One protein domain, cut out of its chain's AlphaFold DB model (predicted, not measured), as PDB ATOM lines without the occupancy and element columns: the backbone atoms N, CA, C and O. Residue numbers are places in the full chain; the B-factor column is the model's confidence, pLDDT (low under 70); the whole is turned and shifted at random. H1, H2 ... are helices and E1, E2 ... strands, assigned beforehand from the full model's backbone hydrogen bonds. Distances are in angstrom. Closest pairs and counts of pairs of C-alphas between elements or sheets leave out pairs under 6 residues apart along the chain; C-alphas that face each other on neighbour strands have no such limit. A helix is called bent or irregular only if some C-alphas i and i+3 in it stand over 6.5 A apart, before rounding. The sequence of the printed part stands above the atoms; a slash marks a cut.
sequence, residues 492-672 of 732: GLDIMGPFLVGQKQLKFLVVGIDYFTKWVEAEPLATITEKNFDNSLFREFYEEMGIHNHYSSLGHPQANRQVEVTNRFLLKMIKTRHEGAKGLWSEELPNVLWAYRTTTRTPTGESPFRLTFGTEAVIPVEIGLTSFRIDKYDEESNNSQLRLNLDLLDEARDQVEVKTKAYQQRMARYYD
ATOM      1  N   GLY A 492     -28.382   7.604   9.609       77.62
ATOM      2  CA  GLY A 492     -27.141   8.265   9.979       77.62
ATOM      3  C   GLY A 492     -27.455   9.541  10.736       77.62
ATOM      4  O   GLY A 492     -28.195  10.387  10.236       77.62
ATOM      5  N   LEU A 493     -26.891   9.656  11.933       79.00
ATOM      6  CA  LEU A 493     -26.954  10.856  12.758       79.00
ATOM      7  C   LEU A 493     -25.638  11.623  12.616       79.00
ATOM      8  O   LEU A 493     -24.569  11.011  12.529       79.00
ATOM      9  N   ASP A 494     -25.713  12.947  12.575       79.31
ATOM     10  CA  ASP A 494     -24.544  13.824  12.583       79.31
ATOM     11  C   ASP A 494     -24.885  15.184  13.198       79.31
ATOM     12  O   ASP A 494     -26.052  15.574  13.292       79.31
ATOM     13  N   ILE A 495     -23.852  15.907  13.614       79.81
ATOM     14  CA  ILE A 495     -23.962  17.246  14.178       79.81
ATOM     15  C   ILE A 495     -23.346  18.232  13.191       79.81
ATOM     16  O   ILE A 495     -22.185  18.107  12.809       79.81
ATOM     17  N   MET A 496     -24.088  19.272  12.823       77.31
ATOM     18  CA  MET A 496     -23.554  20.390  12.049       77.31
ATOM     19  C   MET A 496     -23.385  21.623  12.938       77.31
ATOM     20  O   MET A 496     -24.277  21.972  13.708       77.31
ATOM     21  N   GLY A 497     -22.253  22.314  12.806       77.38
ATOM     22  CA  GLY A 497     -21.980  23.575  13.494       77.38
ATOM     23  C   GLY A 497     -20.508  23.737  13.894       77.38
ATOM     24  O   GLY A 497     -19.687  22.876  13.575       77.38
ATOM     25  N   PRO A 498     -20.161  24.833  14.590       75.31
ATOM     26  CA  PRO A 498     -21.061  25.914  14.991       75.31
ATOM     27  C   PRO A 498     -21.460  26.827  13.816       75.31
ATOM     28  O   PRO A 498     -20.635  27.191  12.979       75.31
ATOM     29  N   PHE A 499     -22.735  27.210  13.763       77.44
ATOM     30  CA  PHE A 499     -23.271  28.252  12.883       77.44
ATOM     31  C   PHE A 499     -23.141  29.640  13.531       77.44
ATOM     32  O   PHE A 499     -22.887  29.756  14.733       77.44
ATOM     33  N   LEU A 500     -23.347  30.706  12.743       70.19
ATOM     34  CA  LEU A 500     -23.569  32.042  13.308       70.19
ATOM     35  C   LEU A 500     -24.741  31.972  14.290       70.19
ATOM     36  O   LEU A 500     -25.755  31.341  13.989       70.19
ATOM     37  N   VAL A 501     -24.580  32.598  15.456       67.62
ATOM     38  CA  VAL A 501     -25.563  32.529  16.541       67.62
ATOM     39  C   VAL A 501     -26.913  33.018  16.020       67.62
ATOM     40  O   VAL A 501     -27.054  34.190  15.674       67.62
ATOM     41  N   GLY A 502     -27.870  32.097  15.913       61.31
ATOM     42  CA  GLY A 502     -29.236  32.411  15.511       61.31
ATOM     43  C   GLY A 502     -30.026  33.045  16.655       61.31
ATOM     44  O   GLY A 502     -29.515  33.235  17.767       61.31
ATOM     45  N   GLN A 503     -31.306  33.326  16.415       63.38
ATOM     46  CA  GLN A 503     -32.226  33.670  17.502       63.38
ATOM     47  C   GLN A 503     -32.210  32.564  18.583       63.38
ATOM     48  O   GLN A 503     -32.009  31.387  18.287       63.38
ATOM     49  N   LYS A 504     -32.360  32.942  19.862       65.00
ATOM     50  CA  LYS A 504     -32.307  32.030  21.035       65.00
ATOM     51  C   LYS A 504     -30.966  31.302  21.264       65.00
ATOM     52  O   LYS A 504     -30.936  30.249  21.890       65.00
ATOM     53  N   GLN A 505     -29.848  31.868  20.807       76.06
ATOM     54  CA  GLN A 505     -28.499  31.299  20.971       76.06
ATOM     55  C   GLN A 505     -28.274  29.934  20.292       76.06
ATOM     56  O   GLN A 505     -27.347  29.209  20.661       76.06
ATOM     57  N   LEU A 506     -29.083  29.586  19.288       78.88
ATOM     58  CA  LEU A 506     -28.936  28.348  18.521       78.88
ATOM     59  C   LEU A 506     -27.653  28.391  17.677       78.88
ATOM     60  O   LEU A 506     -27.386  29.375  16.982       78.88
ATOM     61  N   LYS A 507     -26.840  27.332  17.766       81.81
ATOM     62  CA  LYS A 507     -25.507  27.250  17.134       81.81
ATOM     63  C   LYS A 507     -25.244  25.926  16.433       81.81
ATOM     64  O   LYS A 507     -24.319  25.861  15.632       81.81
ATOM     65  N   PHE A 508     -26.015  24.885  16.716       83.38
ATOM     66  CA  PHE A 508     -25.796  23.541  16.193       83.38
ATOM     67  C   PHE A 508     -27.075  22.993  15.568       83.38
ATOM     68  O   PHE A 508     -28.165  23.455  15.884       83.38
ATOM     69  N   LEU A 509     -26.934  22.004  14.693       82.94
ATOM     70  CA  LEU A 509     -28.021  21.199  14.144       82.94
ATOM     71  C   LEU A 509     -27.712  19.730  14.405       82.94
ATOM     72  O   LEU A 509     -26.623  19.275  14.061       82.94
ATOM     73  N   VAL A 510     -28.666  18.991  14.960       84.44
ATOM     74  CA  VAL A 510     -28.653  17.525  14.899       84.44
ATOM     75  C   VAL A 510     -29.388  17.126  13.644       84.44
ATOM     76  O   VAL A 510     -30.519  17.555  13.444       84.44
ATOM     77  N   VAL A 511     -28.748  16.328  12.800       83.00
ATOM     78  CA  VAL A 511     -29.310  15.890  11.526       83.00
ATOM     79  C   VAL A 511     -29.409  14.375  11.528       83.00
ATOM     80  O   VAL A 511     -28.406  13.684  11.703       83.00
ATOM     81  N   GLY A 512     -30.617  13.862  11.325       83.25
ATOM     82  CA  GLY A 512     -30.899  12.450  11.126       83.25
ATOM     83  C   GLY A 512     -31.315  12.178   9.692       83.25
ATOM     84  O   GLY A 512     -32.178  12.860   9.142       83.25
ATOM     85  N   ILE A 513     -30.680  11.188   9.070       82.44
ATOM     86  CA  ILE A 513     -30.868  10.901   7.650       82.44
ATOM     87  C   ILE A 513     -31.146   9.426   7.444       82.44
ATOM     88  O   ILE A 513     -30.281   8.592   7.715       82.44
ATOM     89  N   ASP A 514     -32.301   9.115   6.865       83.50
ATOM     90  CA  ASP A 514     -32.590   7.768   6.396       83.50
ATOM     91  C   ASP A 514     -31.727   7.439   5.169       83.50
ATOM     92  O   ASP A 514     -31.701   8.154   4.159       83.50
ATOM     93  N   TYR A 515     -30.982   6.339   5.237       77.75
ATOM     94  CA  TYR A 515     -30.032   5.968   4.191       77.75
ATOM     95  C   TYR A 515     -30.697   5.503   2.909       77.75
ATOM     96  O   TYR A 515     -30.038   5.513   1.867       77.75
ATOM     97  N   PHE A 516     -31.953   5.084   2.946       81.62
ATOM     98  CA  PHE A 516     -32.629   4.582   1.769       81.62
ATOM     99  C   PHE A 516     -33.370   5.711   1.046       81.62
ATOM    100  O   PHE A 516     -32.988   6.087  -0.065       81.62
ATOM    101  N   THR A 517     -34.370   6.302   1.697       83.06
ATOM    102  CA  THR A 517     -35.223   7.363   1.145       83.06
ATOM    103  C   THR A 517     -34.483   8.689   1.018       83.06
ATOM    104  O   THR A 517     -34.904   9.554   0.254       83.06
ATOM    105  N   LYS A 518     -33.363   8.852   1.738       85.12
ATOM    106  CA  LYS A 518     -32.666  10.134   1.923       85.12
ATOM    107  C   LYS A 518     -33.518  11.158   2.655       85.12
ATOM    108  O   LYS A 518     -33.240  12.350   2.525       85.12
ATOM    109  N   TRP A 519     -34.542  10.716   3.384       87.25
ATOM    110  CA  TRP A 519     -35.326  11.582   4.247       87.25
ATOM    111  C   TRP A 519     -34.419  12.211   5.300       87.25
ATOM    112  O   TRP A 519     -33.543  11.542   5.840       87.25
ATOM    113  N   VAL A 520     -34.605  13.504   5.539       87.38
ATOM    114  CA  VAL A 520     -33.792  14.286   6.472       87.38
ATOM    115  C   VAL A 520     -34.713  14.865   7.520       87.38
ATOM    116  O   VAL A 520     -35.648  15.581   7.162       87.38
ATOM    117  N   GLU A 521     -34.386  14.628   8.781       86.88
ATOM    118  CA  GLU A 521     -34.852  15.396   9.931       86.88
ATOM    119  C   GLU A 521     -33.688  16.216  10.481       86.88
ATOM    120  O   GLU A 521     -32.559  15.728  10.544       86.88
ATOM    121  N   ALA A 522     -33.936  17.476  10.831       86.94
ATOM    122  CA  ALA A 522     -32.907  18.334  11.401       86.94
ATOM    123  C   ALA A 522     -33.497  19.251  12.468       86.94
ATOM    124  O   ALA A 522     -34.488  19.926  12.209       86.94
ATOM    125  N   GLU A 523     -32.843  19.308  13.625       85.31
ATOM    126  CA  GLU A 523     -33.295  20.078  14.784       85.31
ATOM    127  C   GLU A 523     -32.186  21.011  15.295       85.31
ATOM    128  O   GLU A 523     -31.052  20.556  15.509       85.31
ATOM    129  N   PRO A 524     -32.459  22.319  15.472       84.06
ATOM    130  CA  PRO A 524     -31.465  23.278  15.927       84.06
ATOM    131  C   PRO A 524     -31.312  23.266  17.452       84.06
ATOM    132  O   PRO A 524     -32.284  23.266  18.201       84.06
ATOM    133  N   LEU A 525     -30.067  23.327  17.926       82.56
ATOM    134  CA  LEU A 525     -29.708  23.291  19.344       82.56
ATOM    135  C   LEU A 525     -28.711  24.399  19.713       82.56
ATOM    136  O   LEU A 525     -27.871  24.820  18.912       82.56
ATOM    137  N   ALA A 526     -28.779  24.865  20.962       78.56
ATOM    138  CA  ALA A 526     -27.857  25.872  21.497       78.56
ATOM    139  C   ALA A 526     -26.486  25.279  21.863       78.56
ATOM    140  O   ALA A 526     -25.447  25.893  21.623       78.56
ATOM    141  N   THR A 527     -26.480  24.066  22.420       74.88
ATOM    142  CA  THR A 527     -25.279  23.320  22.811       74.88
ATOM    143  C   THR A 527     -25.481  21.834  22.560       74.88
ATOM    144  O   THR A 527     -26.544  21.289  22.845       74.88
ATOM    145  N   ILE A 528     -24.453  21.179  22.028       72.00
ATOM    146  CA  ILE A 528     -24.399  19.725  21.907       72.00
ATOM    147  C   ILE A 528     -22.943  19.255  21.920       72.00
ATOM    148  O   ILE A 528     -22.062  19.947  21.409       72.00
ATOM    149  N   THR A 529     -22.685  18.095  22.523       63.78
ATOM    150  CA  THR A 529     -21.365  17.452  22.544       63.78
ATOM    151  C   THR A 529     -21.461  15.998  22.089       63.78
ATOM    152  O   THR A 529     -22.515  15.377  22.201       63.78
ATOM    153  N   GLU A 530     -20.352  15.420  21.621       58.62
ATOM    154  CA  GLU A 530     -20.286  13.996  21.246       58.62
ATOM    155  C   GLU A 530     -20.688  13.066  22.407       58.62
ATOM    156  O   GLU A 530     -21.310  12.029  22.188       58.62
ATOM    157  N   LYS A 531     -20.431  13.479  23.657       61.34
ATOM    158  CA  LYS A 531     -20.817  12.740  24.871       61.34
ATOM    159  C   LYS A 531     -22.333  12.658  25.082       61.34
ATOM    160  O   LYS A 531     -22.790  11.793  25.818       61.34
ATOM    161  N   ASN A 532     -23.125  13.523  24.442       65.19
ATOM    162  CA  ASN A 532     -24.586  13.445  24.503       65.19
ATOM    163  C   ASN A 532     -25.139  12.220  23.753       65.19
ATOM    164  O   ASN A 532     -26.213  11.750  24.110       65.19
ATOM    165  N   PHE A 533     -24.409  11.690  22.763       58.22
ATOM    166  CA  PHE A 533     -24.789  10.494  21.993       58.22
ATOM    167  C   PHE A 533     -24.264   9.184  22.600       58.22
ATOM    168  O   PHE A 533     -24.516   8.102  22.062       58.22
ATOM    169  N   ASP A 534     -23.519   9.270  23.702       63.19
ATOM    170  CA  ASP A 534     -22.954   8.119  24.400       63.19
ATOM    171  C   ASP A 534     -23.114   8.260  25.924       63.19
ATOM    172  O   ASP A 534     -22.147   8.343  26.679       63.19
ATOM    173  N   ASN A 535     -24.371   8.334  26.367       69.75
ATOM    174  CA  ASN A 535     -24.757   8.316  27.780       69.75
ATOM    175  C   ASN A 535     -25.511   7.014  28.103       69.75
ATOM    176  O   ASN A 535     -26.166   6.450  27.226       69.75
ATOM    177  N   SER A 536     -25.461   6.555  29.357       70.25
ATOM    178  CA  SER A 536     -26.146   5.338  29.818       70.25
ATOM    179  C   SER A 536     -27.636   5.353  29.476       70.25
ATOM    180  O   SER A 536     -28.127   4.390  28.904       70.25
ATOM    181  N   LEU A 537     -28.308   6.492  29.676       73.12
ATOM    182  CA  LEU A 537     -29.721   6.682  29.326       73.12
ATOM    183  C   LEU A 537     -30.014   6.468  27.830       73.12
ATOM    184  O   LEU A 537     -31.051   5.923  27.473       73.12
ATOM    185  N   PHE A 538     -29.100   6.875  26.940       69.19
ATOM    186  CA  PHE A 538     -29.256   6.665  25.496       69.19
ATOM    187  C   PHE A 538     -29.015   5.207  25.103       69.19
ATOM    188  O   PHE A 538     -29.691   4.695  24.215       69.19
ATOM    189  N   ARG A 539     -28.065   4.529  25.759       70.50
ATOM    190  CA  ARG A 539     -27.816   3.100  25.529       70.50
ATOM    191  C   ARG A 539     -28.995   2.253  26.000       70.50
ATOM    192  O   ARG A 539     -29.443   1.406  25.240       70.50
ATOM    193  N   GLU A 540     -29.535   2.546  27.182       75.38
ATOM    194  CA  GLU A 540     -30.746   1.905  27.713       75.38
ATOM    195  C   GLU A 540     -31.943   2.120  26.778       75.38
ATOM    196  O   GLU A 540     -32.601   1.155  26.401       75.38
ATOM    197  N   PHE A 541     -32.158   3.353  26.306       74.31
ATOM    198  CA  PHE A 541     -33.202   3.664  25.325       74.31
ATOM    199  C   PHE A 541     -33.039   2.884  24.009       74.31
ATOM    200  O   PHE A 541     -34.010   2.347  23.475       74.31
ATOM    201  N   TYR A 542     -31.817   2.792  23.470       70.75
ATOM    202  CA  TYR A 542     -31.561   2.013  22.257       70.75
ATOM    203  C   TYR A 542     -31.778   0.513  22.473       70.75
ATOM    204  O   TYR A 542     -32.342  -0.142  21.599       70.75
ATOM    205  N   GLU A 543     -31.378  -0.032  23.620       73.12
ATOM    206  CA  GLU A 543     -31.595  -1.439  23.964       73.12
ATOM    207  C   GLU A 543     -33.084  -1.768  24.143       73.12
ATOM    208  O   GLU A 543     -33.543  -2.781  23.612       73.12
ATOM    209  N   GLU A 544     -33.851  -0.898  24.807       75.19
ATOM    210  CA  GLU A 544     -35.301  -1.046  24.996       75.19
ATOM    211  C   GLU A 544     -36.058  -0.999  23.661       75.19
ATOM    212  O   GLU A 544     -36.934  -1.825  23.402       75.19
ATOM    213  N   MET A 545     -35.663  -0.087  22.770       70.00
ATOM    214  CA  MET A 545     -36.256   0.064  21.437       70.00
ATOM    215  C   MET A 545     -35.708  -0.936  20.403       70.00
ATOM    216  O   MET A 545     -36.140  -0.925  19.248       70.00
ATOM    217  N   GLY A 546     -34.748  -1.790  20.777       71.19
ATOM    218  CA  GLY A 546     -34.108  -2.750  19.870       71.19
ATOM    219  C   GLY A 546     -33.277  -2.106  18.750       71.19
ATOM    220  O   GLY A 546     -33.100  -2.697  17.683       71.19
ATOM    221  N   ILE A 547     -32.781  -0.886  18.960       73.12
ATOM    222  CA  ILE A 547     -31.972  -0.122  18.009       73.12
ATOM    223  C   ILE A 547     -30.493  -0.470  18.209       73.12
ATOM    224  O   ILE A 547     -29.913  -0.262  19.271       73.12
ATOM    225  N   HIS A 548     -29.839  -0.957  17.157       67.69
ATOM    226  CA  HIS A 548     -28.401  -1.221  17.183       67.69
ATOM    227  C   HIS A 548     -27.611   0.016  16.750       67.69
ATOM    228  O   HIS A 548     -27.627   0.391  15.576       67.69
ATOM    229  N   ASN A 549     -26.891   0.634  17.686       67.88
ATOM    230  CA  ASN A 549     -26.039   1.780  17.383       67.88
ATOM    231  C   ASN A 549     -24.662   1.339  16.847       67.88
ATOM    232  O   ASN A 549     -24.031   0.419  17.371       67.88
ATOM    233  N   HIS A 550     -24.176   2.020  15.808       65.81
ATOM    234  CA  HIS A 550     -22.864   1.792  15.206       65.81
ATOM    235  C   HIS A 550     -22.074   3.101  15.168       65.81
ATOM    236  O   HIS A 550     -22.298   3.949  14.305       65.81
ATOM    237  N   TYR A 551     -21.107   3.246  16.074       61.94
ATOM    238  CA  TYR A 551     -20.225   4.410  16.091       61.94
ATOM    239  C   TYR A 551     -19.191   4.344  14.957       61.94
ATOM    240  O   TYR A 551     -18.572   3.309  14.703       61.94
ATOM    241  N   SER A 552     -18.993   5.471  14.275       56.41
ATOM    242  CA  SER A 552     -17.892   5.644  13.320       56.41
ATOM    243  C   SER A 552     -16.573   5.800  14.086       56.41
ATOM    244  O   SER A 552     -16.543   6.459  15.121       56.41
ATOM    245  N   SER A 553     -15.475   5.211  13.608       47.09
ATOM    246  CA  SER A 553     -14.181   5.304  14.298       47.09
ATOM    247  C   SER A 553     -13.619   6.734  14.302       47.09
ATOM    248  O   SER A 553     -13.709   7.465  13.309       47.09
ATOM    249  N   LEU A 554     -13.006   7.125  15.428       36.56
ATOM    250  CA  LEU A 554     -12.387   8.438  15.636       36.56
ATOM    251  C   LEU A 554     -11.337   8.712  14.545       36.56
ATOM    252  O   LEU A 554     -10.314   8.035  14.457       36.56
ATOM    253  N   GLY A 555     -11.601   9.706  13.694       37.31
ATOM    254  CA  GLY A 555     -10.711  10.091  12.594       37.31
ATOM    255  C   GLY A 555     -11.059   9.514  11.217       37.31
ATOM    256  O   GLY A 555     -10.330   9.795  10.263       37.31
ATOM    257  N   HIS A 556     -12.180   8.794  11.069       42.38
ATOM    258  CA  HIS A 556     -12.688   8.318   9.775       42.38
ATOM    259  C   HIS A 556     -14.110   8.837   9.468       42.38
ATOM    260  O   HIS A 556     -15.066   8.059   9.462       42.38
ATOM    261  N   PRO A 557     -14.264  10.127   9.101       40.09
ATOM    262  CA  PRO A 557     -15.562  10.719   8.726       40.09
ATOM    263  C   PRO A 557     -16.251   9.978   7.556       40.09
ATOM    264  O   PRO A 557     -17.470   9.908   7.412       40.09
ATOM    265  N   GLN A 558     -15.434   9.289   6.757       41.72
ATOM    266  CA  GLN A 558     -15.808   8.544   5.560       41.72
ATOM    267  C   GLN A 558     -16.680   7.303   5.800       41.72
ATOM    268  O   GLN A 558     -17.217   6.779   4.819       41.72
ATOM    269  N   ALA A 559     -16.824   6.833   7.046       40.19
ATOM    270  CA  ALA A 559     -17.782   5.788   7.416       40.19
ATOM    271  C   ALA A 559     -19.235   6.308   7.406       40.19
ATOM    272  O   ALA A 559     -20.148   5.565   7.046       40.19
ATOM    273  N   ASN A 560     -19.433   7.609   7.670       57.91
ATOM    274  CA  ASN A 560     -20.727   8.303   7.664       57.91
ATOM    275  C   ASN A 560     -20.944   9.142   6.385       57.91
ATOM    276  O   ASN A 560     -21.742  10.075   6.340       57.91
ATOM    277  N   ARG A 561     -20.226   8.816   5.299       61.66
ATOM    278  CA  ARG A 561     -20.084   9.654   4.089       61.66
ATOM    279  C   ARG A 561     -21.390  10.099   3.429       61.66
ATOM    280  O   ARG A 561     -21.423  11.116   2.741       61.66
ATOM    281  N   GLN A 562     -22.449   9.300   3.563       63.06
ATOM    282  CA  GLN A 562     -23.761   9.647   3.013       63.06
ATOM    283  C   GLN A 562     -24.367  10.842   3.745       63.06
ATOM    284  O   GLN A 562     -24.933  11.723   3.098       63.06
ATOM    285  N   VAL A 563     -24.183  10.897   5.064       66.12
ATOM    286  CA  VAL A 563     -24.611  12.025   5.881       66.12
ATOM    287  C   VAL A 563     -23.806  13.268   5.538       66.12
ATOM    288  O   VAL A 563     -24.390  14.310   5.268       66.12
ATOM    289  N   GLU A 564     -22.489  13.147   5.362       70.00
ATOM    290  CA  GLU A 564     -21.632  14.278   4.973       70.00
ATOM    291  C   GLU A 564     -22.016  14.911   3.625       70.00
ATOM    292  O   GLU A 564     -21.938  16.128   3.437       70.00
ATOM    293  N   VAL A 565     -22.400  14.099   2.632       73.69
ATOM    294  CA  VAL A 565     -22.853  14.601   1.323       73.69
ATOM    295  C   VAL A 565     -24.149  15.392   1.479       73.69
ATOM    296  O   VAL A 565     -24.269  16.486   0.924       73.69
ATOM    297  N   THR A 566     -25.096  14.866   2.250       77.62
ATOM    298  CA  THR A 566     -26.373  15.531   2.500       77.62
ATOM    299  C   THR A 566     -26.195  16.798   3.330       77.62
ATOM    300  O   THR A 566     -26.725  17.839   2.949       77.62
ATOM    301  N   ASN A 567     -25.362  16.761   4.369       81.56
ATOM    302  CA  ASN A 567     -25.036  17.908   5.214       81.56
ATOM    303  C   ASN A 567     -24.399  19.040   4.405       81.56
ATOM    304  O   ASN A 567     -24.777  20.199   4.561       81.56
ATOM    305  N   ARG A 568     -23.509  18.731   3.450       81.81
ATOM    306  CA  ARG A 568     -22.979  19.739   2.511       81.81
ATOM    307  C   ARG A 568     -24.072  20.392   1.669       81.81
ATOM    308  O   ARG A 568     -24.012  21.595   1.421       81.81
ATOM    309  N   PHE A 569     -25.058  19.618   1.224       83.06
ATOM    310  CA  PHE A 569     -26.168  20.136   0.429       83.06
ATOM    311  C   PHE A 569     -27.130  20.990   1.268       83.06
ATOM    312  O   PHE A 569     -27.478  22.090   0.845       83.06
ATOM    313  N   LEU A 570     -27.492  20.539   2.474       83.50
ATOM    314  CA  LEU A 570     -28.291  21.316   3.429       83.50
ATOM    315  C   LEU A 570     -27.589  22.627   3.785       83.50
ATOM    316  O   LEU A 570     -28.196  23.687   3.700       83.50
ATOM    317  N   LEU A 571     -26.282  22.582   4.065       84.44
ATOM    318  CA  LEU A 571     -25.482  23.777   4.320       84.44
ATOM    319  C   LEU A 571     -25.514  24.751   3.137       84.44
ATOM    320  O   LEU A 571     -25.605  25.957   3.346       84.44
ATOM    321  N   LYS A 572     -25.441  24.246   1.898       85.50
ATOM    322  CA  LYS A 572     -25.555  25.075   0.691       85.50
ATOM    323  C   LYS A 572     -26.924  25.755   0.624       85.50
ATOM    324  O   LYS A 572     -26.969  26.960   0.424       85.50
ATOM    325  N   MET A 573     -28.014  25.016   0.835       83.00
ATOM    326  CA  MET A 573     -29.368  25.580   0.818       83.00
ATOM    327  C   MET A 573     -29.589  26.620   1.919       83.00
ATOM    328  O   MET A 573     -30.140  27.683   1.641       83.00
ATOM    329  N   ILE A 574     -29.110  26.346   3.138       83.06
ATOM    330  CA  ILE A 574     -29.145  27.298   4.253       83.06
ATOM    331  C   ILE A 574     -28.368  28.562   3.874       83.06
ATOM    332  O   ILE A 574     -28.896  29.657   4.019       83.06
ATOM    333  N   LYS A 575     -27.153  28.436   3.320       81.00
ATOM    334  CA  LYS A 575     -26.348  29.587   2.868       81.00
ATOM    335  C   LYS A 575     -27.055  30.413   1.794       81.00
ATOM    336  O   LYS A 575     -27.090  31.629   1.914       81.00
ATOM    337  N   THR A 576     -27.646  29.765   0.791       80.44
ATOM    338  CA  THR A 576     -28.377  30.445  -0.290       80.44
ATOM    339  C   THR A 576     -29.610  31.189   0.231       80.44
ATOM    340  O   THR A 576     -29.879  32.297  -0.211       80.44
ATOM    341  N   ARG A 577     -30.342  30.632   1.204       73.12
ATOM    342  CA  ARG A 577     -31.451  31.345   1.868       73.12
ATOM    343  C   ARG A 577     -30.960  32.459   2.805       73.12
ATOM    344  O   ARG A 577     -31.629  33.475   2.951       73.12
ATOM    345  N   HIS A 578     -29.778  32.297   3.397       67.50
ATOM    346  CA  HIS A 578     -29.181  33.235   4.349       67.50
ATOM    347  C   HIS A 578     -28.634  34.526   3.707       67.50
ATOM    348  O   HIS A 578     -28.439  35.508   4.423       67.50
ATOM    349  N   GLU A 579     -28.415  34.586   2.386       59.53
ATOM    350  CA  GLU A 579     -27.973  35.820   1.703       59.53
ATOM    351  C   GLU A 579     -28.943  37.008   1.906       59.53
ATOM    352  O   GLU A 579     -28.505  38.154   1.846       59.53
ATOM    353  N   GLY A 580     -30.218  36.756   2.249       54.81
ATOM    354  CA  GLY A 580     -31.221  37.791   2.545       54.81
ATOM    355  C   GLY A 580     -31.518  38.069   4.030       54.81
ATOM    356  O   GLY A 580     -32.121  39.096   4.330       54.81
ATOM    357  N   ALA A 581     -31.113  37.205   4.972       53.16
ATOM    358  CA  ALA A 581     -31.557  37.275   6.374       53.16
ATOM    359  C   ALA A 581     -30.470  36.796   7.362       53.16
ATOM    360  O   ALA A 581     -30.448  35.642   7.798       53.16
ATOM    361  N   LYS A 582     -29.536  37.689   7.724       58.38
ATOM    362  CA  LYS A 582     -28.447  37.381   8.670       58.38
ATOM    363  C   LYS A 582     -29.015  36.984  10.045       58.38
ATOM    364  O   LYS A 582     -29.619  37.813  10.715       58.38
ATOM    365  N   GLY A 583     -28.788  35.738  10.475       62.84
ATOM    366  CA  GLY A 583     -29.139  35.249  11.824       62.84
ATOM    367  C   GLY A 583     -30.513  34.574  11.985       62.84
ATOM    368  O   GLY A 583     -30.824  34.111  13.079       62.84
ATOM    369  N   LEU A 584     -31.309  34.456  10.916       71.81
ATOM    370  CA  LEU A 584     -32.641  33.814  10.911       71.81
ATOM    371  C   LEU A 584     -32.629  32.383  10.342       71.81
ATOM    372  O   LEU A 584     -33.662  31.834   9.978       71.81
ATOM    373  N   TRP A 585     -31.454  31.754  10.257       77.12
ATOM    374  CA  TRP A 585     -31.308  30.441   9.617       77.12
ATOM    375  C   TRP A 585     -32.142  29.332  10.280       77.12
ATOM    376  O   TRP A 585     -32.522  28.386   9.596       77.12
ATOM    377  N   SER A 586     -32.424  29.439  11.583       77.75
ATOM    378  CA  SER A 586     -33.261  28.481  12.313       77.75
ATOM    379  C   SER A 586     -34.729  28.550  11.890       77.75
ATOM    380  O   SER A 586     -35.368  27.513  11.779       77.75
ATOM    381  N   GLU A 587     -35.239  29.749  11.591       80.44
ATOM    382  CA  GLU A 587     -36.622  29.968  11.138       80.44
ATOM    383  C   GLU A 587     -36.822  29.519   9.683       80.44
ATOM    384  O   GLU A 587     -37.896  29.069   9.300       80.44
ATOM    385  N   GLU A 588     -35.764  29.581   8.871       78.44
ATOM    386  CA  GLU A 588     -35.779  29.111   7.479       78.44
ATOM    387  C   GLU A 588     -35.522  27.605   7.339       78.44
ATOM    388  O   GLU A 588     -35.651  27.042   6.246       78.44
ATOM    389  N   LEU A 589     -35.162  26.922   8.429       83.31
ATOM    390  CA  LEU A 589     -34.852  25.496   8.406       83.31
ATOM    391  C   LEU A 589     -36.024  24.639   7.888       83.31
ATOM    392  O   LEU A 589     -35.767  23.802   7.017       83.31
ATOM    393  N   PRO A 590     -37.295  24.850   8.298       82.56
ATOM    394  CA  PRO A 590     -38.427  24.106   7.741       82.56
ATOM    395  C   PRO A 590     -38.572  24.292   6.226       82.56
ATOM    396  O   PRO A 590     -38.804  23.321   5.506       82.56
ATOM    397  N   ASN A 591     -38.350  25.509   5.713       81.44
ATOM    398  CA  ASN A 591     -38.408  25.804   4.277       81.44
ATOM    399  C   ASN A 591     -37.287  25.094   3.507       81.44
ATOM    400  O   ASN A 591     -37.503  24.575   2.407       81.44
ATOM    401  N   VAL A 592     -36.083  25.049   4.084       85.12
ATOM    402  CA  VAL A 592     -34.940  24.316   3.527       85.12
ATOM    403  C   VAL A 592     -35.216  22.815   3.504       85.12
ATOM    404  O   VAL A 592     -35.004  22.178   2.470       85.12
ATOM    405  N   LEU A 593     -35.713  22.248   4.606       85.25
ATOM    406  CA  LEU A 593     -36.064  20.831   4.695       85.25
ATOM    407  C   LEU A 593     -37.186  20.474   3.718       85.25
ATOM    408  O   LEU A 593     -37.087  19.458   3.035       85.25
ATOM    409  N   TRP A 594     -38.211  21.319   3.587       84.50
ATOM    410  CA  TRP A 594     -39.294  21.116   2.625       84.50
ATOM    411  C   TRP A 594     -38.773  21.057   1.191       84.50
ATOM    412  O   TRP A 594     -39.005  20.075   0.489       84.50
ATOM    413  N   ALA A 595     -38.003  22.065   0.776       85.00
ATOM    414  CA  ALA A 595     -37.411  22.100  -0.555       85.00
ATOM    415  C   ALA A 595     -36.465  20.909  -0.792       85.00
ATOM    416  O   ALA A 595     -36.454  20.331  -1.876       85.00
ATOM    417  N   TYR A 596     -35.712  20.479   0.224       88.31
ATOM    418  CA  TYR A 596     -34.889  19.276   0.138       88.31
ATOM    419  C   TYR A 596     -35.735  18.014  -0.097       88.31
ATOM    420  O   TYR A 596     -35.418  17.211  -0.976       88.31
ATOM    421  N   ARG A 597     -36.803  17.830   0.690       86.19
ATOM    422  CA  ARG A 597     -37.662  16.635   0.683       86.19
ATOM    423  C   ARG A 597     -38.443  16.485  -0.621       86.19
ATOM    424  O   ARG A 597     -38.693  15.357  -1.037       86.19
ATOM    425  N   THR A 598     -38.786  17.587  -1.283       83.88
ATOM    426  CA  THR A 598     -39.549  17.595  -2.543       83.88
ATOM    427  C   THR A 598     -38.676  17.676  -3.799       83.88
ATOM    428  O   THR A 598     -39.179  17.521  -4.906       83.88
ATOM    429  N   THR A 599     -37.356  17.846  -3.662       85.75
ATOM    430  CA  THR A 599     -36.432  17.870  -4.807       85.75
ATOM    431  C   THR A 599     -35.910  16.471  -5.134       85.75
ATOM    432  O   THR A 599     -35.401  15.752  -4.267       85.75
ATOM    433  N   THR A 600     -35.966  16.092  -6.410       88.56
ATOM    434  CA  THR A 600     -35.427  14.815  -6.898       88.56
ATOM    435  C   THR A 600     -33.911  14.731  -6.703       88.56
ATOM    436  O   THR A 600     -33.172  15.703  -6.876       88.56
ATOM    437  N   ARG A 601     -33.408  13.556  -6.306       83.69
ATOM    438  CA  ARG A 601     -31.970  13.354  -6.046       83.69
ATOM    439  C   ARG A 601     -31.347  12.534  -7.164       83.69
ATOM    440  O   ARG A 601     -31.868  11.492  -7.531       83.69
ATOM    441  N   THR A 602     -30.183  12.939  -7.663       79.94
ATOM    442  CA  THR A 602     -29.498  12.266  -8.784       79.94
ATOM    443  C   THR A 602     -29.272  10.755  -8.590       79.94
ATOM    444  O   THR A 602     -29.456  10.012  -9.554       79.94
ATOM    445  N   PRO A 603     -28.895  10.251  -7.392       73.25
ATOM    446  CA  PRO A 603     -28.675   8.815  -7.200       73.25
ATOM    447  C   PRO A 603     -29.959   7.977  -7.249       73.25
ATOM    448  O   PRO A 603     -29.920   6.846  -7.730       73.25
ATOM    449  N   THR A 604     -31.076   8.521  -6.752       79.50
ATOM    450  CA  THR A 604     -32.370   7.823  -6.667       79.50
ATOM    451  C   THR A 604     -33.238   8.075  -7.902       79.50
ATOM    452  O   THR A 604     -33.960   7.188  -8.347       79.50
ATOM    453  N   GLY A 605     -33.136   9.263  -8.497       85.25
ATOM    454  CA  GLY A 605     -34.019   9.764  -9.550       85.25
ATOM    455  C   GLY A 605     -35.409  10.172  -9.054       85.25
ATOM    456  O   GLY A 605     -36.247  10.516  -9.872       85.25
ATOM    457  N   GLU A 606     -35.644  10.135  -7.742       87.94
ATOM    458  CA  GLU A 606     -36.937  10.387  -7.091       87.94
ATOM    459  C   GLU A 606     -36.737  11.359  -5.913       87.94
ATOM    460  O   GLU A 606     -35.614  11.488  -5.400       87.94
ATOM    461  N   SER A 607     -37.799  12.045  -5.484       89.00
ATOM    462  CA  SER A 607     -37.776  12.905  -4.293       89.00
ATOM    463  C   SER A 607     -37.804  12.066  -2.999       89.00
ATOM    464  O   SER A 607     -38.438  11.003  -2.966       89.00
ATOM    465  N   PRO A 608     -37.142  12.501  -1.905       88.81
ATOM    466  CA  PRO A 608     -37.258  11.830  -0.607       88.81
ATOM    467  C   PRO A 608     -38.709  11.690  -0.128       88.81
ATOM    468  O   PRO A 608     -39.067  10.678   0.478       88.81
ATOM    469  N   PHE A 609     -39.559  12.674  -0.433       85.56
ATOM    470  CA  PHE A 609     -40.980  12.661  -0.100       85.56
ATOM    471  C   PHE A 609     -41.720  11.517  -0.797       85.56
ATOM    472  O   PHE A 609     -42.370  10.715  -0.127       85.56
ATOM    473  N   ARG A 610     -41.539  11.357  -2.113       84.62
ATOM    474  CA  ARG A 610     -42.148  10.260  -2.876       84.62
ATOM    475  C   ARG A 610     -41.709   8.885  -2.383       84.62
ATOM    476  O   ARG A 610     -42.531   7.981  -2.296       84.62
ATOM    477  N   LEU A 611     -40.441   8.722  -2.005       85.31
ATOM    478  CA  LEU A 611     -39.940   7.451  -1.463       85.31
ATOM    479  C   LEU A 611     -40.447   7.141  -0.054       85.31
ATOM    480  O   LEU A 611     -40.450   5.974   0.346       85.31
ATOM    481  N   THR A 612     -40.865   8.160   0.690       82.88
ATOM    482  CA  THR A 612     -41.378   8.016   2.056       82.88
ATOM    483  C   THR A 612     -42.884   7.758   2.051       82.88
ATOM    484  O   THR A 612     -43.335   6.830   2.717       82.88
ATOM    485  N   PHE A 613     -43.644   8.507   1.246       77.94
ATOM    486  CA  PHE A 613     -45.114   8.511   1.275       77.94
ATOM    487  C   PHE A 613     -45.789   7.920   0.027       77.94
ATOM    488  O   PHE A 613     -47.011   7.852  -0.035       77.94
ATOM    489  N   GLY A 614     -45.024   7.518  -0.991       77.31
ATOM    490  CA  GLY A 614     -45.541   6.907  -2.222       77.31
ATOM    491  C   GLY A 614     -46.157   7.868  -3.237       77.31
ATOM    492  O   GLY A 614     -46.483   7.463  -4.350       77.31
ATOM    493  N   THR A 615     -46.265   9.153  -2.913       81.81
ATOM    494  CA  THR A 615     -46.817  10.180  -3.801       81.81
ATOM    495  C   THR A 615     -45.960  11.440  -3.771       81.81
ATOM    496  O   THR A 615     -45.236  11.669  -2.805       81.81
ATOM    497  N   GLU A 616     -46.020  12.252  -4.826       80.94
ATOM    498  CA  GLU A 616     -45.368  13.565  -4.818       80.94
ATOM    499  C   GLU A 616     -46.154  14.549  -3.947       80.94
ATOM    500  O   GLU A 616     -47.396  14.561  -3.954       80.94
ATOM    501  N   ALA A 617     -45.411  15.379  -3.213       79.62
ATOM    502  CA  ALA A 617     -45.975  16.441  -2.395       79.62
ATOM    503  C   ALA A 617     -46.673  17.479  -3.278       79.62
ATOM    504  O   ALA A 617     -46.161  17.845  -4.333       79.62
ATOM    505  N   VAL A 618     -47.806  18.000  -2.808       71.88
ATOM    506  CA  VAL A 618     -48.386  19.216  -3.387       71.88
ATOM    507  C   VAL A 618     -47.546  20.387  -2.897       71.88
ATOM    508  O   VAL A 618     -47.481  20.658  -1.697       71.88
ATOM    509  N   ILE A 619     -46.844  21.052  -3.810       70.88
ATOM    510  CA  ILE A 619     -46.009  22.204  -3.465       70.88
ATOM    511  C   ILE A 619     -46.868  23.475  -3.349       70.88
ATOM    512  O   ILE A 619     -47.842  23.617  -4.086       70.88
ATOM    513  N   PRO A 620     -46.512  24.444  -2.482       65.00
ATOM    514  CA  PRO A 620     -47.333  25.637  -2.244       65.00
ATOM    515  C   PRO A 620     -47.710  26.437  -3.502       65.00
ATOM    516  O   PRO A 620     -48.783  27.030  -3.559       65.00
ATOM    517  N   VAL A 621     -46.858  26.426  -4.534       66.94
ATOM    518  CA  VAL A 621     -47.142  27.101  -5.810       66.94
ATOM    519  C   VAL A 621     -48.326  26.482  -6.561       66.94
ATOM    520  O   VAL A 621     -49.060  27.216  -7.210       66.94
ATOM    521  N   GLU A 622     -48.569  25.173  -6.431       64.50
ATOM    522  CA  GLU A 622     -49.730  24.513  -7.048       64.50
ATOM    523  C   GLU A 622     -51.046  24.954  -6.409       64.50
ATOM    524  O   GLU A 622     -52.063  25.004  -7.091       64.50
ATOM    525  N   ILE A 623     -51.026  25.306  -5.119       63.75
ATOM    526  CA  ILE A 623     -52.199  25.818  -4.396       63.75
ATOM    527  C   ILE A 623     -52.569  27.213  -4.910       63.75
ATOM    528  O   ILE A 623     -53.746  27.512  -5.086       63.75
ATOM    529  N   GLY A 624     -51.567  28.062  -5.167       61.66
ATOM    530  CA  GLY A 624     -51.779  29.420  -5.679       61.66
ATOM    531  C   GLY A 624     -52.095  29.481  -7.177       61.66
ATOM    532  O   GLY A 624     -52.893  30.310  -7.604       61.66
ATOM    533  N   LEU A 625     -51.487  28.602  -7.977       63.84
ATOM    534  CA  LEU A 625     -51.759  28.428  -9.401       63.84
ATOM    535  C   LEU A 625     -52.537  27.128  -9.564       63.84
ATOM    536  O   LEU A 625     -51.908  26.090  -9.744       63.84
ATOM    537  N   THR A 626     -53.869  27.192  -9.461       61.16
ATOM    538  CA  THR A 626     -54.799  26.048  -9.552       61.16
ATOM    539  C   THR A 626     -54.299  24.977 -10.526       61.16
ATOM    540  O   THR A 626     -54.489  25.084 -11.742       61.16
ATOM    541  N   SER A 627     -53.603  23.963 -10.001       68.00
ATOM    542  CA  SER A 627     -53.069  22.879 -10.822       68.00
ATOM    543  C   SER A 627     -54.211  21.934 -11.188       68.00
ATOM    544  O   SER A 627     -55.218  21.875 -10.485       68.00
ATOM    545  N   PHE A 628     -54.073  21.154 -12.265       72.19
ATOM    546  CA  PHE A 628     -55.106  20.178 -12.650       72.19
ATOM    547  C   PHE A 628     -55.464  19.227 -11.493       72.19
ATOM    548  O   PHE A 628     -56.621  18.853 -11.325       72.19
ATOM    549  N   ARG A 629     -54.473  18.879 -10.661       70.06
ATOM    550  CA  ARG A 629     -54.643  18.028  -9.477       70.06
ATOM    551  C   ARG A 629     -55.504  18.683  -8.388       70.06
ATOM    552  O   ARG A 629     -56.138  17.959  -7.629       70.06
ATOM    553  N   ILE A 630     -55.521  20.014  -8.313       73.50
ATOM    554  CA  ILE A 630     -56.339  20.783  -7.366       73.50
ATOM    555  C   ILE A 630     -57.711  21.109  -7.966       73.50
ATOM    556  O   ILE A 630     -58.717  20.923  -7.293       73.50
ATOM    557  N   ASP A 631     -57.767  21.523  -9.236       76.56
ATOM    558  CA  ASP A 631     -59.020  21.852  -9.940       76.56
ATOM    559  C   ASP A 631     -59.956  20.641 -10.078       76.56
ATOM    560  O   ASP A 631     -61.175  20.766  -9.980       76.56
ATOM    561  N   LYS A 632     -59.388  19.448 -10.293       76.12
ATOM    562  CA  LYS A 632     -60.122  18.179 -10.427       76.12
ATOM    563  C   LYS A 632     -59.999  17.292  -9.193       76.12
ATOM    564  O   LYS A 632     -60.076  16.069  -9.319       76.12
ATOM    565  N   TYR A 633     -59.763  17.881  -8.021       77.12
ATOM    566  CA  TYR A 633     -59.682  17.110  -6.788       77.12
ATOM    567  C   TYR A 633     -61.032  16.459  -6.481       77.12
ATOM    568  O   TYR A 633     -62.033  17.137  -6.264       77.12
ATOM    569  N   ASP A 634     -61.025  15.135  -6.439       84.75
ATOM    570  CA  ASP A 634     -62.121  14.319  -5.940       84.75
ATOM    571  C   ASP A 634     -61.577  13.433  -4.820       84.75
ATOM    572  O   ASP A 634     -60.558  12.755  -4.987       84.75
ATOM    573  N   GLU A 635     -62.226  13.475  -3.660       73.06
ATOM    574  CA  GLU A 635     -61.719  12.836  -2.446       73.06
ATOM    575  C   GLU A 635     -61.696  11.307  -2.575       73.06
ATOM    576  O   GLU A 635     -60.717  10.663  -2.186       73.06
ATOM    577  N   GLU A 636     -62.733  10.718  -3.172       76.25
ATOM    578  CA  GLU A 636     -62.864   9.267  -3.319       76.25
ATOM    579  C   GLU A 636     -61.841   8.704  -4.318       76.25
ATOM    580  O   GLU A 636     -61.119   7.741  -4.018       76.25
ATOM    581  N   SER A 637     -61.701   9.354  -5.474       75.12
ATOM    582  CA  SER A 637     -60.698   9.031  -6.489       75.12
ATOM    583  C   SER A 637     -59.270   9.231  -5.971       75.12
ATOM    584  O   SER A 637     -58.423   8.347  -6.128       75.12
ATOM    585  N   ASN A 638     -58.989  10.336  -5.271       75.88
ATOM    586  CA  ASN A 638     -57.667  10.605  -4.700       75.88
ATOM    587  C   ASN A 638     -57.286   9.578  -3.622       75.88
ATOM    588  O   ASN A 638     -56.158   9.082  -3.623       75.88
ATOM    589  N   ASN A 639     -58.218   9.207  -2.741       71.81
ATOM    590  CA  ASN A 639     -57.987   8.176  -1.729       71.81
ATOM    591  C   ASN A 639     -57.728   6.803  -2.365       71.81
ATOM    592  O   ASN A 639     -56.827   6.079  -1.933       71.81
ATOM    593  N   SER A 640     -58.469   6.462  -3.420       72.19
ATOM    594  CA  SER A 640     -58.258   5.231  -4.191       72.19
ATOM    595  C   SER A 640     -56.882   5.215  -4.864       72.19
ATOM    596  O   SER A 640     -56.148   4.230  -4.768       72.19
ATOM    597  N   GLN A 641     -56.478   6.335  -5.466       70.12
ATOM    598  CA  GLN A 641     -55.161   6.493  -6.079       70.12
ATOM    599  C   GLN A 641     -54.028   6.449  -5.045       70.12
ATOM    600  O   GLN A 641     -52.971   5.883  -5.320       70.12
ATOM    601  N   LEU A 642     -54.222   7.018  -3.853       70.44
ATOM    602  CA  LEU A 642     -53.229   6.986  -2.781       70.44
ATOM    603  C   LEU A 642     -52.987   5.555  -2.287       70.44
ATOM    604  O   LEU A 642     -51.833   5.170  -2.114       70.44
ATOM    605  N   ARG A 643     -54.047   4.753  -2.131       71.44
ATOM    606  CA  ARG A 643     -53.936   3.322  -1.793       71.44
ATOM    607  C   ARG A 643     -53.148   2.560  -2.855       71.44
ATOM    608  O   ARG A 643     -52.182   1.888  -2.519       71.44
ATOM    609  N   LEU A 644     -53.479   2.766  -4.130       71.62
ATOM    610  CA  LEU A 644     -52.742   2.165  -5.241       71.62
ATOM    611  C   LEU A 644     -51.261   2.580  -5.242       71.62
ATOM    612  O   LEU A 644     -50.377   1.757  -5.460       71.62
ATOM    613  N   ASN A 645     -50.969   3.855  -4.986       74.31
ATOM    614  CA  ASN A 645     -49.595   4.348  -4.917       74.31
ATOM    615  C   ASN A 645     -48.811   3.715  -3.755       74.31
ATOM    616  O   ASN A 645     -47.623   3.443  -3.913       74.31
ATOM    617  N   LEU A 646     -49.461   3.469  -2.612       70.62
ATOM    618  CA  LEU A 646     -48.859   2.760  -1.482       70.62
ATOM    619  C   LEU A 646     -48.582   1.290  -1.821       70.62
ATOM    620  O   LEU A 646     -47.494   0.809  -1.515       70.62
ATOM    621  N   ASP A 647     -49.497   0.614  -2.518       75.31
ATOM    622  CA  ASP A 647     -49.291  -0.768  -2.978       75.31
ATOM    623  C   ASP A 647     -48.107  -0.881  -3.956       75.31
ATOM    624  O   ASP A 647     -47.376  -1.872  -3.962       75.31
ATOM    625  N   LEU A 648     -47.879   0.156  -4.768       76.31
ATOM    626  CA  LEU A 648     -46.771   0.232  -5.727       76.31
ATOM    627  C   LEU A 648     -45.470   0.796  -5.129       76.31
ATOM    628  O   LEU A 648     -44.432   0.782  -5.800       76.31
ATOM    629  N   LEU A 649     -45.494   1.302  -3.892       79.19
ATOM    630  CA  LEU A 649     -44.355   1.993  -3.284       79.19
ATOM    631  C   LEU A 649     -43.138   1.076  -3.168       79.19
ATOM    632  O   LEU A 649     -42.031   1.487  -3.510       79.19
ATOM    633  N   ASP A 650     -43.329  -0.174  -2.755       76.00
ATOM    634  CA  ASP A 650     -42.223  -1.124  -2.621       76.00
ATOM    635  C   ASP A 650     -41.544  -1.424  -3.964       76.00
ATOM    636  O   ASP A 650     -40.320  -1.517  -4.019       76.00
ATOM    637  N   GLU A 651     -42.299  -1.464  -5.068       78.94
ATOM    638  CA  GLU A 651     -41.724  -1.616  -6.409       78.94
ATOM    639  C   GLU A 651     -40.923  -0.373  -6.823       78.94
ATOM    640  O   GLU A 651     -39.834  -0.489  -7.391       78.94
ATOM    641  N   ALA A 652     -41.425   0.827  -6.517       77.69
ATOM    642  CA  ALA A 652     -40.677   2.060  -6.750       77.69
ATOM    643  C   ALA A 652     -39.361   2.070  -5.950       77.69
ATOM    644  O   ALA A 652     -38.312   2.449  -6.481       77.69
ATOM    645  N   ARG A 653     -39.388   1.590  -4.701       81.69
ATOM    646  CA  ARG A 653     -38.205   1.439  -3.844       81.69
ATOM    647  C   ARG A 653     -37.218   0.412  -4.418       81.69
ATOM    648  O   ARG A 653     -36.041   0.744  -4.569       81.69
ATOM    649  N   ASP A 654     -37.682  -0.755  -4.859       80.38
ATOM    650  CA  ASP A 654     -36.841  -1.774  -5.509       80.38
ATOM    651  C   ASP A 654     -36.134  -1.205  -6.758       80.38
ATOM    652  O   ASP A 654     -34.928  -1.386  -6.965       80.38
ATOM    653  N   GLN A 655     -36.853  -0.442  -7.588       80.38
ATOM    654  CA  GLN A 655     -36.275   0.214  -8.766       80.38
ATOM    655  C   GLN A 655     -35.210   1.252  -8.389       80.38
ATOM    656  O   GLN A 655     -34.157   1.331  -9.036       80.38
ATOM    657  N   VAL A 656     -35.455   2.044  -7.344       78.12
ATOM    658  CA  VAL A 656     -34.485   3.014  -6.819       78.12
ATOM    659  C   VAL A 656     -33.249   2.327  -6.260       78.12
ATOM    660  O   VAL A 656     -32.139   2.830  -6.460       78.12
ATOM    661  N   GLU A 657     -33.381   1.162  -5.629       79.75
ATOM    662  CA  GLU A 657     -32.235   0.392  -5.154       79.75
ATOM    663  C   GLU A 657     -31.329  -0.021  -6.322       79.75
ATOM    664  O   GLU A 657     -30.108   0.172  -6.278       79.75
ATOM    665  N   VAL A 658     -31.920  -0.516  -7.413       78.44
ATOM    666  CA  VAL A 658     -31.188  -0.874  -8.636       78.44
ATOM    667  C   VAL A 658     -30.500   0.353  -9.241       78.44
ATOM    668  O   VAL A 658     -29.307   0.289  -9.562       78.44
ATOM    669  N   LYS A 659     -31.205   1.488  -9.359       78.69
ATOM    670  CA  LYS A 659     -30.636   2.757  -9.855       78.69
ATOM    671  C   LYS A 659     -29.466   3.223  -8.986       78.69
ATOM    672  O   LYS A 659     -28.401   3.547  -9.517       78.69
ATOM    673  N   THR A 660     -29.631   3.182  -7.666       75.56
ATOM    674  CA  THR A 660     -28.625   3.606  -6.687       75.56
ATOM    675  C   THR A 660     -27.383   2.721  -6.766       75.56
ATOM    676  O   THR A 660     -26.270   3.242  -6.855       75.56
ATOM    677  N   LYS A 661     -27.542   1.391  -6.843       75.88
ATOM    678  CA  LYS A 661     -26.430   0.446  -7.050       75.88
ATOM    679  C   LYS A 661     -25.706   0.708  -8.371       75.88
ATOM    680  O   LYS A 661     -24.477   0.755  -8.400       75.88
ATOM    681  N   ALA A 662     -26.439   0.932  -9.461       75.56
ATOM    682  CA  ALA A 662     -25.851   1.238 -10.765       75.56
ATOM    683  C   ALA A 662     -25.106   2.587 -10.773       75.56
ATOM    684  O   ALA A 662     -24.055   2.723 -11.403       75.56
ATOM    685  N   TYR A 663     -25.626   3.598 -10.075       73.81
ATOM    686  CA  TYR A 663     -24.949   4.877  -9.871       73.81
ATOM    687  C   TYR A 663     -23.654   4.699  -9.065       73.81
ATOM    688  O   TYR A 663     -22.586   5.109  -9.520       73.81
ATOM    689  N   GLN A 664     -23.715   3.995  -7.931       70.81
ATOM    690  CA  GLN A 664     -22.556   3.687  -7.091       70.81
ATOM    691  C   GLN A 664     -21.463   2.926  -7.858       70.81
ATOM    692  O   GLN A 664     -20.292   3.291  -7.784       70.81
ATOM    693  N   GLN A 665     -21.830   1.921  -8.660       72.88
ATOM    694  CA  GLN A 665     -20.881   1.185  -9.504       72.88
ATOM    695  C   GLN A 665     -20.224   2.073 -10.569       72.88
ATOM    696  O   GLN A 665     -19.026   1.939 -10.827       72.88
ATOM    697  N   ARG A 666     -20.978   2.987 -11.195       76.00
ATOM    698  CA  ARG A 666     -20.422   3.949 -12.162       76.00
ATOM    699  C   ARG A 666     -19.409   4.883 -11.506       76.00
ATOM    700  O   ARG A 666     -18.346   5.108 -12.086       76.00
ATOM    701  N   MET A 667     -19.717   5.375 -10.306       68.06
ATOM    702  CA  MET A 667     -18.802   6.198  -9.514       68.06
ATOM    703  C   MET A 667     -17.544   5.417  -9.125       68.06
ATOM    704  O   MET A 667     -16.445   5.893  -9.391       68.06
ATOM    705  N   ALA A 668     -17.676   4.189  -8.612       68.38
ATOM    706  CA  ALA A 668     -16.535   3.337  -8.265       68.38
ATOM    707  C   ALA A 668     -15.597   3.122  -9.463       68.38
ATOM    708  O   ALA A 668     -14.426   3.482  -9.403       68.38
ATOM    709  N   ARG A 669     -16.136   2.703 -10.618       71.56
ATOM    710  CA  ARG A 669     -15.357   2.568 -11.865       71.56
ATOM    711  C   ARG A 669     -14.675   3.869 -12.281       71.56
ATOM    712  O   ARG A 669     -13.614   3.837 -12.904       71.56
ATOM    713  N   TYR A 670     -15.298   5.020 -12.010       68.31
ATOM    714  CA  TYR A 670     -14.698   6.307 -12.329       68.31
ATOM    715  C   TYR A 670     -13.442   6.568 -11.496       68.31
ATOM    716  O   TYR A 670     -12.419   6.942 -12.079       68.31
ATOM    717  N   TYR A 671     -13.535   6.348 -10.183       54.03
ATOM    718  CA  TYR A 671     -12.442   6.529  -9.230       54.03
ATOM    719  C   TYR A 671     -11.340   5.483  -9.425       54.03
ATOM    720  O   TYR A 671     -10.184   5.864  -9.613       54.03
ATOM    721  N   ASP A 672     -11.694   4.198  -9.496       66.81
ATOM    722  CA  ASP A 672     -10.751   3.075  -9.596       66.81
ATOM    723  C   ASP A 672      -9.869   3.163 -10.849       66.81
ATOM    724  O   ASP A 672      -8.705   2.779 -10.825       66.81
TER     725      ASP A 672
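What this domain is: This is residues 492 to 672 of the 732 residues of the protein "RNase H type-1 domain-containing protein" of Fagus sylvatica (UniProt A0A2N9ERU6). A small three-stranded sheet, E1 E2 E3, with H3 and H4 over one face makes a two-layered body; beyond H4, H5 leads into a loose loop of H6, H7 and H8, from which the long H9 comes back past H5. Residues 665 to 672 of H9 stick out, as do residues 540 to 546, of which 540 to 544 belong to H2, and residues 553 to 558, of which 557 and 558 belong to H3. The printed part has 181 residues, with three named strands followed by nine named helices, mostly helix by class. The sheet, in the order E1 E2 E3, is antiparallel. The whole is only just loose, close to compact, with a radius of gyration of the C-alphas of 19.3 A and spans of 52 by 42 by 41 A.

How they stand to each other: E1, residues 492 to 496, E2, residues 508 to 514, and E3, residues 520 to 525, form a meander, each strand the antiparallel neighbour of the one before, in two hairpins. N 494 and O 511 are 2.9 A apart; N 512 and O 521 are 2.8 A apart. H3, residues 557 to 578, is on the sheet at a height of 9.2 A, over E1 and E2; its closest C-alphas to E1 are Val 563 and Gly 492, 6.1 A. H3 is irregular, with C-alphas 559 and 562 8.4 A apart, and has a kink of 54 degrees near residue 564. H4, residues 589 to 598, is on the same face, over E3 and along it at 7 degrees on the local plane. H3, with residues 570 to 574 alone, touches H4 at a steep tilt of 66 degrees, closest at the C-alphas of Met 573 and Val 592, 6.3 A. H5, residues 608 to 613, touches H4 at the C-alphas of Pro 608 and Arg 597, 5.0 A. H9, residues 649 to 672, touches H5 with residues 649 to 653 alone, closest at the C-alphas of Arg 653 and Leu 611, 6.7 A, at a shallow tilt of 23 degrees, opposite ways. H8, residues 635 to 647, is close to H5 but not clearly touching, the closest C-alphas, of Leu 646 and Phe 613, being 7.4 A apart. H6, residues 620 to 624, and H7, residues 628 to 631, are apart from the sheet's strands, as is H2, residues 536 to 544. H1, residues 530 to 533, is only just not on the sheet, with 4 pairs of C-alphas within 10 A. Every O i to N i+4 pair is within hydrogen-bond range in H2, H4, H5, H6, H8 and H9, and 15 of 18 in H3; H1 and H7 are too short for such a pair.

Where its parts are: E1 begins at C-alpha 492, (-27.141, 8.265, 9.979). E2 is 19.8 A long, H3 26.7 A and H8 18.4 A. H9, 34.2 A, ends at C-alpha 672, (-10.751, 3.075, -9.596).

The domain as a whole: The C-alphas farthest apart, of Leu 554 and Lys 632, are 55.3 A apart. The printed part has no cut. The links E1 to E2 and H2 to H3 are long. Mean pLDDT of the printed part is 73.9; 47 residues are under 70, among them 548 to 563 and 620 to 627.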